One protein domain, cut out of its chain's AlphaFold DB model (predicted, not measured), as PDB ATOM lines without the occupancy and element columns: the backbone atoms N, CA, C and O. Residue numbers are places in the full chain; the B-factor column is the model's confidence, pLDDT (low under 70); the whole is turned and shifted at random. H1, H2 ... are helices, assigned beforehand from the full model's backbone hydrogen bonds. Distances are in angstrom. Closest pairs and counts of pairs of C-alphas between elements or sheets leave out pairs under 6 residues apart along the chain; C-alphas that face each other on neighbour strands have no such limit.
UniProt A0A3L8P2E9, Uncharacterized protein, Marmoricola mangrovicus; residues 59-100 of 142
ATOM      1  N   PHE A  59      73.108-108.416  15.897       81.88
ATOM      2  CA  PHE A  59      72.361-109.184  14.893       81.88
ATOM      3  C   PHE A  59      72.193-108.471  13.543       81.88
ATOM      4  O   PHE A  59      71.819-109.113  12.569       81.88
ATOM      5  N   CYS A  60      72.497-107.169  13.448       85.12
ATOM      6  CA  CYS A  60      72.397-106.434  12.184       85.12
ATOM      7  C   CYS A  60      73.789-106.291  11.534       85.12
ATOM      8  O   CYS A  60      74.641-105.605  12.109       85.12
ATOM      9  N   PRO A  61      74.044-106.872  10.342       84.50
ATOM     10  CA  PRO A  61      75.364-106.821   9.703       84.50
ATOM     11  C   PRO A  61      75.774-105.395   9.308       84.50
ATOM     12  O   PRO A  61      76.947-105.043   9.386       84.50
ATOM     13  N   VAL A  62      74.810-104.539   8.956       87.62
ATOM     14  CA  VAL A  62      75.059-103.121   8.649       87.62
ATOM     15  C   VAL A  62      75.505-102.364   9.900       87.62
ATOM     16  O   VAL A  62      76.497-101.638   9.862       87.62
ATOM     17  N   CYS A  63      74.828-102.576  11.032       83.69
ATOM     18  CA  CYS A  63      75.209-101.950  12.298       83.69
ATOM     19  C   CYS A  63      76.592-102.418  12.770       83.69
ATOM     20  O   CYS A  63      77.375-101.595  13.235       83.69
ATOM     21  N   GLN A  64      76.924-103.703  12.596       84.88
ATOM     22  CA  GLN A  64      78.258-104.229  12.909       84.88
ATOM     23  C   GLN A  64      79.347-103.587  12.042       84.88
ATOM     24  O   GLN A  64      80.381-103.175  12.566       84.88
ATOM     25  N   MET A  65      79.106-103.439  10.735       85.94
ATOM     26  CA  MET A  65      80.045-102.765   9.832       85.94
ATOM     27  C   MET A  65      80.256-101.299  10.223       85.94
ATOM     28  O   MET A  65      81.396-100.852  10.337       85.94
ATOM     29  N   ILE A  66      79.178-100.556  10.492       86.19
ATOM     30  CA  ILE A  66      79.267 -99.156  10.930       86.19
ATOM     31  C   ILE A  66      80.046 -99.050  12.243       86.19
ATOM     32  O   ILE A  66      80.862 -98.141  12.385       86.19
ATOM     33  N   HIS A  67      79.834 -99.971  13.187       83.50
ATOM     34  CA  HIS A  67      80.567 -99.961  14.445       83.50
ATOM     35  C   HIS A  67      82.061-100.231  14.240       83.50
ATOM     36  O   HIS A  67      82.884 -99.517  14.804       83.50
ATOM     37  N   ALA A  68      82.434-101.199  13.399       84.50
ATOM     38  CA  ALA A  68      83.838-101.474  13.092       84.50
ATOM     39  C   ALA A  68      84.527-100.262  12.442       84.50
ATOM     40  O   ALA A  68      85.648 -99.900  12.804       84.50
ATOM     41  N   VAL A  69      83.836 -99.584  11.521       85.56
ATOM     42  CA  VAL A  69      84.346 -98.355  10.902       85.56
ATOM     43  C   VAL A  69      84.460 -97.238  11.936       85.56
ATOM     44  O   VAL A  69      85.479 -96.564  11.980       85.56
ATOM     45  N   ARG A  70      83.467 -97.041  12.807       83.12
ATOM     46  CA  ARG A  70      83.528 -95.996  13.839       83.12
ATOM     47  C   ARG A  70      84.629 -96.260  14.855       83.12
ATOM     48  O   ARG A  70      85.391 -95.346  15.121       83.12
ATOM     49  N   GLU A  71      84.760 -97.481  15.358       79.56
ATOM     50  CA  GLU A  71      85.825 -97.880  16.286       79.56
ATOM     51  C   GLU A  71      87.209 -97.599  15.676       79.56
ATOM     52  O   GLU A  71      88.030 -96.896  16.250       79.56
ATOM     53  N   THR A  72      87.455 -98.051  14.446       76.81
ATOM     54  CA  THR A  72      88.740 -97.816  13.759       76.81
ATOM     55  C   THR A  72      88.995 -96.333  13.478       76.81
ATOM     56  O   THR A  72      90.112 -95.835  13.638       76.81
ATOM     57  N   VAL A  73      87.951 -95.596  13.106       73.38
ATOM     58  CA  VAL A  73      88.001 -94.153  12.869       73.38
ATOM     59  C   VAL A  73      88.220 -93.391  14.181       73.38
ATOM     60  O   VAL A  73      88.974 -92.432  14.197       73.38
ATOM     61  N   HIS A  74      87.652 -93.806  15.311       72.00
ATOM     62  CA  HIS A  74      87.889 -93.174  16.614       72.00
ATOM     63  C   HIS A  74      89.290 -93.456  17.160       72.00
ATOM     64  O   HIS A  74      89.909 -92.547  17.714       72.00
ATOM     65  N   GLN A  75      89.815 -94.660  16.932       70.06
ATOM     66  CA  GLN A  75      91.164 -95.052  17.339       70.06
ATOM     67  C   GLN A  75      92.264 -94.425  16.470       70.06
ATOM     68  O   GLN A  75      93.425 -94.396  16.880       70.06
ATOM     69  N   THR A  76      91.939 -93.922  15.277       74.69
ATOM     70  CA  THR A  76      92.911 -93.223  14.427       74.69
ATOM     71  C   THR A  76      93.079 -91.770  14.875       74.69
ATOM     72  O   THR A  76      92.106 -91.018  15.019       74.69
ATOM     73  N   SER A  77      94.337 -91.370  15.109       73.12
ATOM     74  CA  SER A  77      94.666 -90.012  15.551       73.12
ATOM     75  C   SER A  77      94.202 -88.978  14.512       73.12
ATOM     76  O   SER A  77      94.204 -89.262  13.306       73.12
ATOM     77  N   PRO A  78      93.771 -87.786  14.954       71.38
ATOM     78  CA  PRO A  78      93.258 -86.746  14.066       71.38
ATOM     79  C   PRO A  78      94.278 -86.310  13.001       71.38
ATOM     80  O   PRO A  78      93.873 -86.004  11.886       71.38
ATOM     81  N   GLU A  79      95.581 -86.390  13.278       70.38
ATOM     82  CA  GLU A  79      96.640 -86.074  12.309       70.38
ATOM     83  C   GLU A  79      96.739 -87.132  11.197       70.38
ATOM     84  O   GLU A  79      96.897 -86.819  10.017       70.38
ATOM     85  N   VAL A  80      96.596 -88.416  11.545       78.50
ATOM     86  CA  VAL A  80      96.671 -89.517  10.569       78.50
ATOM     87  C   VAL A  80      95.461 -89.505   9.630       78.50
ATOM     88  O   VAL A  80      95.585 -89.861   8.459       78.50
ATOM     89  N   ARG A  81      94.300 -89.040  10.105       78.00
ATOM     90  CA  ARG A  81      93.080 -88.907   9.293       78.00
ATOM     91  C   ARG A  81      93.230 -87.915   8.147       78.00
ATOM     92  O   ARG A  81      92.715 -88.191   7.070       78.00
ATOM     93  N   GLU A  82      93.933 -86.801   8.343       78.88
ATOM     94  CA  GLU A  82      94.151 -85.805   7.283       78.88
ATOM     95  C   GLU A  82      95.003 -86.377   6.141       78.88
ATOM     96  O   GLU A  82      94.688 -86.216   4.955       78.88
ATOM     97  N   HIS A  83      96.044 -87.133   6.493       80.62
ATOM     98  CA  HIS A  83      96.868 -87.839   5.515       80.62
ATOM     99  C   HIS A  83      96.084 -88.941   4.795       80.62
ATOM    100  O   HIS A  83      96.178 -89.075   3.574       80.62
ATOM    101  N   LEU A  84      95.269 -89.697   5.532       83.50
ATOM    102  CA  LEU A  84      94.455 -90.776   4.981       83.50
ATOM    103  C   LEU A  84      93.342 -90.236   4.075       83.50
ATOM    104  O   LEU A  84      93.112 -90.797   3.010       83.50
ATOM    105  N   ALA A  85      92.718 -89.111   4.432       83.81
ATOM    106  CA  ALA A  85      91.746 -88.422   3.588       83.81
ATOM    107  C   ALA A  85      92.380 -87.987   2.263       83.81
ATOM    108  O   ALA A  85      91.828 -88.257   1.201       83.81
ATOM    109  N   THR A  86      93.575 -87.394   2.311       83.38
ATOM    110  CA  THR A  86      94.307 -86.983   1.104       83.38
ATOM    111  C   THR A  86      94.644 -88.180   0.207       83.38
ATOM    112  O   THR A  86      94.423 -88.136  -1.004       83.38
ATOM    113  N   ALA A  87      95.125 -89.280   0.797       80.69
ATOM    114  CA  ALA A  87      95.409 -90.519   0.076       80.69
ATOM    115  C   ALA A  87      94.138 -91.166  -0.505       80.69
ATOM    116  O   ALA A  87      94.154 -91.658  -1.634       80.69
ATOM    117  N   ALA A  88      93.026 -91.134   0.232       83.38
ATOM    118  CA  ALA A  88      91.738 -91.655  -0.212       83.38
ATOM    119  C   ALA A  88      91.214 -90.901  -1.440       83.38
ATOM    120  O   ALA A  88      90.723 -91.531  -2.374       83.38
ATOM    121  N   THR A  89      91.376 -89.575  -1.487       85.50
ATOM    122  CA  THR A  89      90.994 -88.769  -2.656       85.50
ATOM    123  C   THR A  89      91.802 -89.156  -3.893       85.50
ATOM    124  O   THR A  89      91.226 -89.328  -4.966       85.50
ATOM    125  N   ALA A  90      93.116 -89.362  -3.749       84.31
ATOM    126  CA  ALA A  90      93.972 -89.807  -4.851       84.31
ATOM    127  C   ALA A  90      93.590 -91.214  -5.348       84.31
ATOM    128  O   ALA A  90      93.559 -91.469  -6.551       84.31
ATOM    129  N   LEU A  91      93.241 -92.118  -4.428       85.12
ATOM    130  CA  LEU A  91      92.779 -93.461  -4.771       85.12
ATOM    131  C   LEU A  91      91.421 -93.443  -5.487       85.12
ATOM    132  O   LEU A  91      91.246 -94.167  -6.462       85.12
ATOM    133  N   LEU A  92      90.480 -92.601  -5.048       91.00
ATOM    134  CA  LEU A  92      89.190 -92.416  -5.721       91.00
ATOM    135  C   LEU A  92      89.374 -91.884  -7.144       91.00
ATOM    136  O   LEU A  92      88.771 -92.418  -8.070       91.00
ATOM    137  N   GLN A  93      90.239 -90.887  -7.332       84.50
ATOM    138  CA  GLN A  93      90.568 -90.355  -8.656       84.50
ATOM    139  C   GLN A  93      91.125 -91.457  -9.570       84.50
ATOM    140  O   GLN A  93      90.588 -91.681 -10.655       84.50
ATOM    141  N   ALA A  94      92.100 -92.235  -9.093       83.06
ATOM    142  CA  ALA A  94      92.642 -93.371  -9.840       83.06
ATOM    143  C   ALA A  94      91.579 -94.447 -10.142       83.06
ATOM    144  O   ALA A  94      91.533 -94.998 -11.241       83.06
ATOM    145  N   ALA A  95      90.682 -94.731  -9.195       85.06
ATOM    146  CA  ALA A  95      89.592 -95.680  -9.395       85.06
ATOM    147  C   ALA A  95      88.604 -95.207 -10.474       85.06
ATOM    148  O   ALA A  95      88.151 -96.023 -11.275       85.06
ATOM    149  N   THR A  96      88.302 -93.905 -10.543       84.00
ATOM    150  CA  THR A  96      87.444 -93.354 -11.606       84.00
ATOM    151  C   THR A  96      88.087 -93.428 -12.989       84.00
ATOM    152  O   THR A  96      87.394 -93.718 -13.968       84.00
ATOM    153  N   GLU A  97      89.408 -93.252 -13.083       79.19
ATOM    154  CA  GLU A  97      90.148 -93.442 -14.335       79.19
ATOM    155  C   GLU A  97      90.104 -94.909 -14.784       79.19
ATOM    156  O   GLU A  97      89.793 -95.189 -15.941       79.19
ATOM    157  N   LEU A  98      90.307 -95.856 -13.862       78.81
ATOM    158  CA  LEU A  98      90.222 -97.290 -14.157       78.81
ATOM    159  C   LEU A  98      88.811 -97.725 -14.581       78.81
ATOM    160  O   LEU A  98      88.668 -98.481 -15.542       78.81
ATOM    161  N   LEU A  99      87.758 -97.228 -13.925       78.38
ATOM    162  CA  LEU A  99      86.372 -97.546 -14.296       78.38
ATOM    163  C   LEU A  99      85.979 -96.969 -15.665       78.38
ATOM    164  O   LEU A  99      85.134 -97.538 -16.355       78.38
ATOM    165  N   SER A 100      86.610 -95.863 -16.066       72.00
ATOM    166  CA  SER A 100      86.426 -95.255 -17.389       72.00
ATOM    167  C   SER A 100      87.088 -96.077 -18.503       72.00
ATOM    168  O   SER A 100      86.691 -95.977 -19.663       72.00
TER     169      SER A 100
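AT A GLANCE: This is residues 59 to 100 of the 142 residues of an uncharacterized protein of Marmoricola mangrovicus (UniProt A0A3L8P2E9). Two helices make an open, flat V: H1 is the shorter arm, H2 the longer, and a tight turn at residues 76 and 77 makes the corner. The arms spread away from that corner with nothing between them. The printed part has 42 residues, with two named helices, H1 then H2, and no named strand; the class is all helix. It is only just extended, close to loose, with a radius of gyration of the C-alphas of 13.8 A and spans of 38 by 28 by 6 A.

HOW THE PARTS SIT: H1, residues 61 to 75, and H2, residues 78 to 100, are joined by a tight link of 2 residues. They are only just apart, with their closest C-alphas 8.1 A from each other. Residues 59 to 72, of which 61 to 72 belong to H1, stand free, and so do residues 85 to 100 of H2. Every O i to N i+4 pair is within hydrogen-bond range in H1; in H2, 17 of 19 are.

IN THESE COORDINATES: H1 begins at C-alpha 61 (75.364, -106.821, 9.703) and measures 21.1 A from first to last C-alpha. H2 measures 33.3 A and ends at C-alpha 100 (86.426, -95.255, -17.389).

THE WHOLE: The two C-alphas farthest apart, those of Phe 59 and Ser 100, are 37.9 A apart. The printed part has no cut, and no printed residue is under 70 in pLDDT.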